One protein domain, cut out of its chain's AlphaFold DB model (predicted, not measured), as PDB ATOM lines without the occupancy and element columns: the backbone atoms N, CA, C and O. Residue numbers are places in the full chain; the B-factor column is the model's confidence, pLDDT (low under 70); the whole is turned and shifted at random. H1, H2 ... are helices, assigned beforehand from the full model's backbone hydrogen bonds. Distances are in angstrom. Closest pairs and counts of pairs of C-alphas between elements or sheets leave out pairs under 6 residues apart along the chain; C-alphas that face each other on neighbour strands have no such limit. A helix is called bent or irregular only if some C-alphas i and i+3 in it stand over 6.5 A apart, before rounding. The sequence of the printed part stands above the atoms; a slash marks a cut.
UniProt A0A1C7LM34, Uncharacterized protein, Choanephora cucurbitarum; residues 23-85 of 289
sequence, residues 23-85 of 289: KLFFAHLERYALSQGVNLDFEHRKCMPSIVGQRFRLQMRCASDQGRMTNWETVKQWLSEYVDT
ATOM      1  N   LYS A  23     -39.897  24.480 -15.127       75.12
ATOM      2  CA  LYS A  23     -40.812  23.775 -16.041       75.12
ATOM      3  C   LYS A  23     -40.078  23.262 -17.280       75.12
ATOM      4  O   LYS A  23     -40.280  22.116 -17.679       75.12
ATOM      5  N   LEU A  24     -39.207  24.085 -17.871       74.75
ATOM      6  CA  LEU A  24     -38.373  23.666 -19.005       74.75
ATOM      7  C   LEU A  24     -37.374  22.586 -18.591       74.75
ATOM      8  O   LEU A  24     -37.174  21.624 -19.333       74.75
ATOM      9  N   PHE A  25     -36.809  22.710 -17.389       81.62
ATOM     10  CA  PHE A  25     -35.950  21.683 -16.816       81.62
ATOM     11  C   PHE A  25     -36.660  20.331 -16.698       81.62
ATOM     12  O   PHE A  25     -36.130  19.335 -17.187       81.62
ATOM     13  N   PHE A  26     -37.867  20.286 -16.121       85.88
ATOM     14  CA  PHE A  26     -38.630  19.040 -16.005       85.88
ATOM     15  C   PHE A  26     -38.918  18.428 -17.367       85.88
ATOM     16  O   PHE A  26     -38.617  17.258 -17.581       85.88
ATOM     17  N   ALA A  27     -39.416  19.228 -18.312       82.81
ATOM     18  CA  ALA A  27     -39.736  18.745 -19.649       82.81
ATOM     19  C   ALA A  27     -38.504  18.174 -20.370       82.81
ATOM     20  O   ALA A  27     -38.603  17.181 -21.092       82.81
ATOM     21  N   HIS A  28     -37.335  18.792 -20.188       83.00
ATOM     22  CA  HIS A  28     -36.091  18.293 -20.758       83.00
ATOM     23  C   HIS A  28     -35.627  17.004 -20.073       83.00
ATOM     24  O   HIS A  28     -35.291  16.034 -20.754       83.00
ATOM     25  N   LEU A  29     -35.643  16.973 -18.739       86.12
ATOM     26  CA  LEU A  29     -35.205  15.823 -17.960       86.12
ATOM     27  C   LEU A  29     -36.099  14.598 -18.190       86.12
ATOM     28  O   LEU A  29     -35.580  13.499 -18.352       86.12
ATOM     29  N   GLU A  30     -37.416  14.784 -18.265       90.69
ATOM     30  CA  GLU A  30     -38.378  13.720 -18.568       90.69
ATOM     31  C   GLU A  30     -38.133  13.133 -19.964       90.69
ATOM     32  O   GLU A  30     -38.053  11.913 -20.112       90.69
ATOM     33  N   ARG A  31     -37.918  13.976 -20.986       87.81
ATOM     34  CA  ARG A  31     -37.554  13.502 -22.335       87.81
ATOM     35  C   ARG A  31     -36.228  12.755 -22.338       87.81
ATOM     36  O   ARG A  31     -36.109  11.724 -22.999       87.81
ATOM     37  N   TYR A  32     -35.232  13.273 -21.624       85.88
ATOM     38  CA  TYR A  32     -33.927  12.634 -21.532       85.88
ATOM     39  C   TYR A  32     -34.032  11.272 -20.842       85.88
ATOM     40  O   TYR A  32     -33.584  10.277 -21.407       85.88
ATOM     41  N   ALA A  33     -34.685  11.189 -19.684       88.19
ATOM     42  CA  ALA A  33     -34.891   9.936 -18.965       88.19
ATOM     43  C   ALA A  33     -35.646   8.908 -19.820       88.19
ATOM     44  O   ALA A  33     -35.195   7.770 -19.939       88.19
ATOM     45  N   LEU A  34     -36.704   9.337 -20.518       90.19
ATOM     46  CA  LEU A  34     -37.445   8.492 -21.454       90.19
ATOM     47  C   LEU A  34     -36.542   7.954 -22.576       90.19
ATOM     48  O   LEU A  34     -36.604   6.770 -22.895       90.19
ATOM     49  N   SER A  35     -35.656   8.791 -23.131       90.81
ATOM     50  CA  SER A  35     -34.692   8.375 -24.164       90.81
ATOM     51  C   SER A  35     -33.670   7.347 -23.670       90.81
ATOM     52  O   SER A  35     -33.152   6.568 -24.465       90.81
ATOM     53  N   GLN A  36     -33.385   7.340 -22.365       90.62
ATOM     54  CA  GLN A  36     -32.451   6.414 -21.725       90.62
ATOM     55  C   GLN A  36     -33.159   5.182 -21.134       90.62
ATOM     56  O   GLN A  36     -32.501   4.331 -20.542       90.62
ATOM     57  N   GLY A  37     -34.489   5.086 -21.257       92.62
ATOM     58  CA  GLY A  37     -35.277   4.027 -20.619       92.62
ATOM     59  C   GLY A  37     -35.303   4.114 -19.088       92.62
ATOM     60  O   GLY A  37     -35.583   3.119 -18.423       92.62
ATOM     61  N   VAL A  38     -35.001   5.282 -18.519       91.69
ATOM     62  CA  VAL A  38     -34.989   5.522 -17.073       91.69
ATOM     63  C   VAL A  38     -36.382   5.938 -16.620       91.69
ATOM     64  O   VAL A  38     -36.939   6.921 -17.112       91.69
ATOM     65  N   ASN A  39     -36.933   5.223 -15.640       91.75
ATOM     66  CA  ASN A  39     -38.195   5.603 -15.018       91.75
ATOM     67  C   ASN A  39     -37.942   6.520 -13.811       91.75
ATOM     68  O   ASN A  39     -37.509   6.064 -12.749       91.75
ATOM     69  N   LEU A  40     -38.233   7.814 -13.971       89.94
ATOM     70  CA  LEU A  40     -38.009   8.821 -12.930       89.94
ATOM     71  C   LEU A  40     -38.844   8.584 -11.665       89.94
ATOM     72  O   LEU A  40     -38.370   8.919 -10.583       89.94
ATOM     73  N   ASP A  41     -40.011   7.941 -11.741       89.06
ATOM     74  CA  ASP A  41     -40.803   7.646 -10.537       89.06
ATOM     75  C   ASP A  41     -40.051   6.749  -9.553       89.06
ATOM     76  O   ASP A  41     -40.183   6.915  -8.342       89.06
ATOM     77  N   PHE A  42     -39.181   5.873 -10.059       87.88
ATOM     78  CA  PHE A  42     -38.394   4.951  -9.239       87.88
ATOM     79  C   PHE A  42     -36.933   5.381  -9.083       87.88
ATOM     80  O   PHE A  42     -36.315   5.118  -8.052       87.88
ATOM     81  N   GLU A  43     -36.364   6.050 -10.089       88.81
ATOM     82  CA  GLU A  43     -34.932   6.359 -10.125       88.81
ATOM     83  C   GLU A  43     -34.574   7.801  -9.751       88.81
ATOM     84  O   GLU A  43     -33.384   8.098  -9.603       88.81
ATOM     85  N   HIS A  44     -35.555   8.682  -9.504       86.31
ATOM     86  CA  HIS A  44     -35.298  10.085  -9.144       86.31
ATOM     87  C   HIS A  44     -34.297  10.226  -7.988       86.31
ATOM     88  O   HIS A  44     -33.389  11.050  -8.054       86.31
ATOM     89  N   ARG A  45     -34.369   9.373  -6.957       83.25
ATOM     90  CA  ARG A  45     -33.430   9.422  -5.817       83.25
ATOM     91  C   ARG A  45     -31.969   9.205  -6.212       83.25
ATOM     92  O   ARG A  45     -31.080   9.750  -5.564       83.25
ATOM     93  N   LYS A  46     -31.711   8.417  -7.259       85.00
ATOM     94  CA  LYS A  46     -30.353   8.125  -7.742       85.00
ATOM     95  C   LYS A  46     -29.854   9.206  -8.693       85.00
ATOM     96  O   LYS A  46     -28.701   9.621  -8.596       85.00
ATOM     97  N   CYS A  47     -30.705   9.667  -9.610       82.00
ATOM     98  CA  CYS A  47     -30.283  10.609 -10.644       82.00
ATOM     99  C   CYS A  47     -30.233  12.054 -10.141       82.00
ATOM    100  O   CYS A  47     -29.323  12.800 -10.505       82.00
ATOM    101  N   MET A  48     -31.160  12.452  -9.267       79.81
ATOM    102  CA  MET A  48     -31.323  13.851  -8.883       79.81
ATOM    103  C   MET A  48     -30.092  14.466  -8.215       79.81
ATOM    104  O   MET A  48     -29.707  15.546  -8.657       79.81
ATOM    105  N   PRO A  49     -29.390  13.814  -7.266       77.94
ATOM    106  CA  PRO A  49     -28.202  14.407  -6.651       77.94
ATOM    107  C   PRO A  49     -27.088  14.765  -7.645       77.94
ATOM    108  O   PRO A  49     -26.303  15.672  -7.383       77.94
ATOM    109  N   SER A  50     -27.020  14.062  -8.779       74.44
ATOM    110  CA  SER A  50     -26.034  14.323  -9.836       74.44
ATOM    111  C   SER A  50     -26.475  15.432 -10.794       74.44
ATOM    112  O   SER A  50     -25.638  16.056 -11.441       74.44
ATOM    113  N   ILE A  51     -27.785  15.660 -10.905       75.00
ATOM    114  CA  ILE A  51     -28.383  16.651 -11.807       75.00
ATOM    115  C   ILE A  51     -28.491  18.011 -11.116       75.00
ATOM    116  O   ILE A  51     -28.283  19.048 -11.746       75.00
ATOM    117  N   VAL A  52     -28.822  18.016  -9.824       73.56
ATOM    118  CA  VAL A  52     -28.982  19.244  -9.051       73.56
ATOM    119  C   VAL A  52     -27.657  19.698  -8.435       73.56
ATOM    120  O   VAL A  52     -26.802  18.896  -8.053       73.56
ATOM    121  N   GLY A  53     -27.481  21.017  -8.335       70.56
ATOM    122  CA  GLY A  53     -26.293  21.617  -7.732       70.56
ATOM    123  C   GLY A  53     -26.072  21.184  -6.281       70.56
ATOM    124  O   GLY A  53     -26.979  20.702  -5.602       70.56
ATOM    125  N   GLN A  54     -24.856  21.396  -5.774       71.06
ATOM    126  CA  GLN A  54     -24.468  20.996  -4.415       71.06
ATOM    127  C   GLN A  54     -25.395  21.561  -3.327       71.06
ATOM    128  O   GLN A  54     -25.728  20.855  -2.378       71.06
ATOM    129  N   ARG A  55     -25.884  22.796  -3.504       66.38
ATOM    130  CA  ARG A  55     -26.847  23.432  -2.589       66.38
ATOM    131  C   ARG A  55     -28.171  22.669  -2.514       66.38
ATOM    132  O   ARG A  55     -28.663  22.382  -1.427       66.38
ATOM    133  N   PHE A  56     -28.693  22.256  -3.664       71.56
ATOM    134  CA  PHE A  56     -29.940  21.501  -3.760       71.56
ATOM    135  C   PHE A  56     -29.814  20.089  -3.185       71.56
ATOM    136  O   PHE A  56     -30.780  19.570  -2.633       71.56
ATOM    137  N   ARG A  57     -28.629  19.466  -3.275       74.56
ATOM    138  CA  ARG A  57     -28.395  18.123  -2.719       74.56
ATOM    139  C   ARG A  57     -28.674  18.050  -1.219       74.56
ATOM    140  O   ARG A  57     -29.272  17.073  -0.777       74.56
ATOM    141  N   LEU A  58     -28.264  19.059  -0.447       75.00
ATOM    142  CA  LEU A  58     -28.443  19.061   1.010       75.00
ATOM    143  C   LEU A  58     -29.923  19.145   1.403       75.00
ATOM    144  O   LEU A  58     -30.390  18.354   2.220       75.00
ATOM    145  N   GLN A  59     -30.682  20.044   0.780       74.31
ATOM    146  CA  GLN A  59     -32.109  20.182   1.075       74.31
ATOM    147  C   GLN A  59     -32.944  19.026   0.538       74.31
ATOM    148  O   GLN A  59     -33.861  18.573   1.220       74.31
ATOM    149  N   MET A  60     -32.599  18.497  -0.636       76.44
ATOM    150  CA  MET A  60     -33.235  17.295  -1.168       76.44
ATOM    151  C   MET A  60     -33.019  16.096  -0.241       76.44
ATOM    152  O   MET A  60     -33.928  15.288  -0.073       76.44
ATOM    153  N   ARG A  61     -31.852  15.998   0.410       77.44
ATOM    154  CA  ARG A  61     -31.589  14.960   1.411       77.44
ATOM    155  C   ARG A  61     -32.534  15.090   2.608       77.44
ATOM    156  O   ARG A  61     -33.270  14.146   2.859       77.44
ATOM    157  N   CYS A  62     -32.622  16.260   3.254       78.81
ATOM    158  CA  CYS A  62     -33.565  16.425   4.374       78.81
ATOM    159  C   CYS A  62     -35.036  16.237   3.938       78.81
ATOM    160  O   CYS A  62     -35.812  15.636   4.678       78.81
ATOM    161  N   ALA A  63     -35.436  16.672   2.737       78.62
ATOM    162  CA  ALA A  63     -36.796  16.446   2.229       78.62
ATOM    163  C   ALA A  63     -37.091  14.956   1.951       78.62
ATOM    164  O   ALA A  63     -38.199  14.476   2.211       78.62
ATOM    165  N   SER A  64     -36.102  14.213   1.449       78.69
ATOM    166  CA  SER A  64     -36.192  12.765   1.238       78.69
ATOM    167  C   SER A  64     -36.239  11.997   2.561       78.69
ATOM    168  O   SER A  64     -37.040  11.070   2.685       78.69
ATOM    169  N   ASP A  65     -35.430  12.393   3.545       79.62
ATOM    170  CA  ASP A  65     -35.365  11.761   4.870       79.62
ATOM    171  C   ASP A  65     -36.668  11.968   5.664       79.62
ATOM    172  O   ASP A  65     -37.083  11.100   6.425       79.62
ATOM    173  N   GLN A  66     -37.383  13.067   5.408       81.19
ATOM    174  CA  GLN A  66     -38.735  13.323   5.927       81.19
ATOM    175  C   GLN A  66     -39.847  12.567   5.177       81.19
ATOM    176  O   GLN A  66     -41.027  12.763   5.465       81.19
ATOM    177  N   GLY A  67     -39.514  11.757   4.166       80.19
ATOM    178  CA  GLY A  67     -40.496  11.013   3.375       80.19
ATOM    179  C   GLY A  67     -41.367  11.878   2.458       80.19
ATOM    180  O   GLY A  67     -42.360  11.385   1.932       80.19
ATOM    181  N   ARG A  68     -41.016  13.152   2.222       74.94
ATOM    182  CA  ARG A  68     -41.797  14.055   1.353       74.94
ATOM    183  C   ARG A  68     -41.616  13.759  -0.142       74.94
ATOM    184  O   ARG A  68     -42.476  14.096  -0.952       74.94
ATOM    185  N   MET A  69     -40.516  13.104  -0.518       78.69
ATOM    186  CA  MET A  69     -40.157  12.803  -1.913       78.69
ATOM    187  C   MET A  69     -40.310  11.302  -2.200       78.69
ATOM    188  O   MET A  69     -39.353  10.525  -2.101       78.69
ATOM    189  N   THR A  70     -41.546  10.876  -2.467       82.12
ATOM    190  CA  THR A  70     -41.909   9.473  -2.724       82.12
ATOM    191  C   THR A  70     -41.989   9.127  -4.207       82.12
ATOM    192  O   THR A  70     -41.752   7.975  -4.557       82.12
ATOM    193  N   ASN A  71     -42.300  10.091  -5.076       88.88
ATOM    194  CA  ASN A  71     -42.418   9.890  -6.519       88.88
ATOM    195  C   ASN A  71     -41.934  11.129  -7.286       88.88
ATOM    196  O   ASN A  71     -41.593  12.156  -6.691       88.88
ATOM    197  N   TRP A  72     -41.881  11.036  -8.616       90.06
ATOM    198  CA  TRP A  72     -41.372  12.130  -9.435       90.06
ATOM    199  C   TRP A  72     -42.264  13.377  -9.375       90.06
ATOM    200  O   TRP A  72     -41.763  14.501  -9.405       90.06
ATOM    201  N   GLU A  73     -43.574  13.208  -9.215       90.12
ATOM    202  CA  GLU A  73     -44.509  14.330  -9.115       90.12
ATOM    203  C   GLU A  73     -44.269  15.169  -7.854       90.12
ATOM    204  O   GLU A  73     -44.199  16.396  -7.936       90.12
ATOM    205  N   THR A  74     -44.031  14.537  -6.699       88.75
ATOM    206  CA  THR A  74     -43.706  15.282  -5.473       88.75
ATOM    207  C   THR A  74     -42.339  15.951  -5.551       88.75
ATOM    208  O   THR A  74     -42.151  17.025  -4.981       88.75
ATOM    209  N   VAL A  75     -41.396  15.387  -6.313       86.44
ATOM    210  CA  VAL A  75     -40.112  16.041  -6.608       86.44
ATOM    211  C   VAL A  75     -40.318  17.295  -7.455       86.44
ATOM    212  O   VAL A  75     -39.725  18.331  -7.149       86.44
ATOM    213  N   LYS A  76     -41.171  17.231  -8.486       88.38
ATOM    214  CA  LYS A  76     -41.508  18.393  -9.319       88.38
ATOM    215  C   LYS A  76     -42.201  19.484  -8.519       88.38
ATOM    216  O   LYS A  76     -41.837  20.654  -8.650       88.38
ATOM    217  N   GLN A  77     -43.158  19.110  -7.673       86.38
ATOM    218  CA  GLN A  77     -43.838  20.051  -6.791       86.38
ATOM    219  C   GLN A  77     -42.843  20.718  -5.836       86.38
ATOM    220  O   GLN A  77     -42.766  21.943  -5.800       86.38
ATOM    221  N   TRP A  78     -42.014  19.930  -5.150       85.38
ATOM    222  CA  TRP A  78     -41.009  20.449  -4.223       85.38
ATOM    223  C   TRP A  78     -40.003  21.384  -4.909       85.38
ATOM    224  O   TRP A  78     -39.712  22.458  -4.394       85.38
ATOM    225  N   LEU A  79     -39.498  21.021  -6.093       80.88
ATOM    226  CA  LEU A  79     -38.585  21.880  -6.855       80.88
ATOM    227  C   LEU A  79     -39.259  23.162  -7.352       80.88
ATOM    228  O   LEU A  79     -38.611  24.205  -7.405       80.88
ATOM    229  N   SER A  80     -40.545  23.095  -7.697       82.00
ATOM    230  CA  SER A  80     -41.321  24.278  -8.076       82.00
ATOM    231  C   SER A  80     -41.494  25.218  -6.885       82.00
ATOM    232  O   SER A  80     -41.238  26.406  -7.020       82.00
ATOM    233  N   GLU A  81     -41.851  24.687  -5.713       79.00
ATOM    234  CA  GLU A  81     -41.967  25.453  -4.464       79.00
ATOM    235  C   GLU A  81     -40.622  26.051  -4.032       79.00
ATOM    236  O   GLU A  81     -40.562  27.184  -3.562       79.00
ATOM    237  N   TYR A  82     -39.531  25.309  -4.225       71.50
ATOM    238  CA  TYR A  82     -38.192  25.735  -3.844       71.50
ATOM    239  C   TYR A  82     -37.665  26.903  -4.688       71.50
ATOM    240  O   TYR A  82     -37.156  27.888  -4.149       71.50
ATOM    241  N   VAL A  83     -37.787  26.815  -6.015       66.81
ATOM    242  CA  VAL A  83     -37.356  27.901  -6.914       66.81
ATOM    243  C   VAL A  83     -38.266  29.121  -6.782       66.81
ATOM    244  O   VAL A  83     -37.827  30.243  -7.020       66.81
ATOM    245  N   ASP A  84     -39.498  28.924  -6.307       63.72
ATOM    246  CA  ASP A  84     -40.419  30.014  -6.003       63.72
ATOM    247  C   ASP A  84     -40.166  30.691  -4.644       63.72
ATOM    248  O   ASP A  84     -40.887  31.612  -4.254       63.72
ATOM    249  N   THR A  85     -39.126  30.280  -3.909       65.56
ATOM    250  CA  THR A  85     -38.777  30.937  -2.647       65.56
ATOM    251  C   THR A  85     -38.311  32.373  -2.885       65.56
ATOM    252  O   THR A  85     -37.545  32.682  -3.802       65.56
TER     253      THR A  85
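AT A GLANCE: This is residues 23 to 85 of the 289 residues of an uncharacterized protein of Choanephora cucurbitarum (UniProt A0A1C7LM34). Four short helices with few contacts between them: H2 and H4 make a V that meets at their first residues, 40 to 44 of H2 and 72 to 73 of H4, with H1 on one side of this V and H3 on the other. The printed part has 63 residues with four named helices, H1, H2, H3 and H4 in that order along the chain, and no named strand; the class is all helix. The whole is compact, with a radius of gyration of the C-alphas of 11.2 A, and its C-alphas span 29 by 22 by 20 A along their three main axes.

IN THESE COORDINATES: H1, residues 23 to 35, is the longest helix by residues and measures 18.5 A from first to last C-alpha; C-alpha 23 is at (-40.812, 23.775, -16.041). H2, residues 40 to 51, measures 12.5 A and is irregular, with C-alphas 42 and 45 lying 7.5 A apart; C-alpha 40 is at (-38.009, 8.821, -12.930). H3, residues 54 to 65, measures 17.0 A. H4, residues 72 to 83, measures 16.5 A and ends with C-alpha 83 at (-37.356, 27.901, -6.914).

HOW THE PARTS SIT: H1 and H2 are close but not clearly touching, their closest C-alphas being those of Ala 33 and Leu 40, 6.9 A apart; they run opposite ways at a steep tilt of 68 degrees, only just short of about perpendicular. H1 and H4 are also close but not clearly touching, with the C-alphas of Phe 26 and Lys 76 closest at 7.3 A, and run opposite ways at a shallow tilt of 31 degrees. H2 and H4 touch, the closest C-alphas being those of Asp 41 and Trp 72 at 4.7 A; they run the same way at a tilt of 37 degrees, only just steep. H2 and H3 form a helical hairpin: they only just touch, with 3 pairs of C-alphas within 8 A, H2 with Pro 49 alone and H3 with residues 56 to 60 alone. Their closest C-alphas, those of Pro 49 and Arg 57, are 5.4 A apart, and they run opposite ways at a shallow tilt of 33 degrees, only just short of steep. H3 and H4 are near each other, with 9 pairs of C-alphas within 10 A, while H1 and H3 are apart. Every O i to N i+4 pair is within hydrogen-bond range in H1 and H4, against 4 of 8 in H2 and 6 of 8 in H3.

THE WHOLE: The two C-alphas farthest apart, those of Gly 37 and Thr 85, are 32.5 A from each other. The printed part has no cut. The links from H1 to H2 and from H2 to H3 are tight, and the link from H3 to H4, with 6 residues, is short. The mean pLDDT of the printed part is 81.4, and the model's confidence is under 70 at residue 55 and at residues 83 to 85.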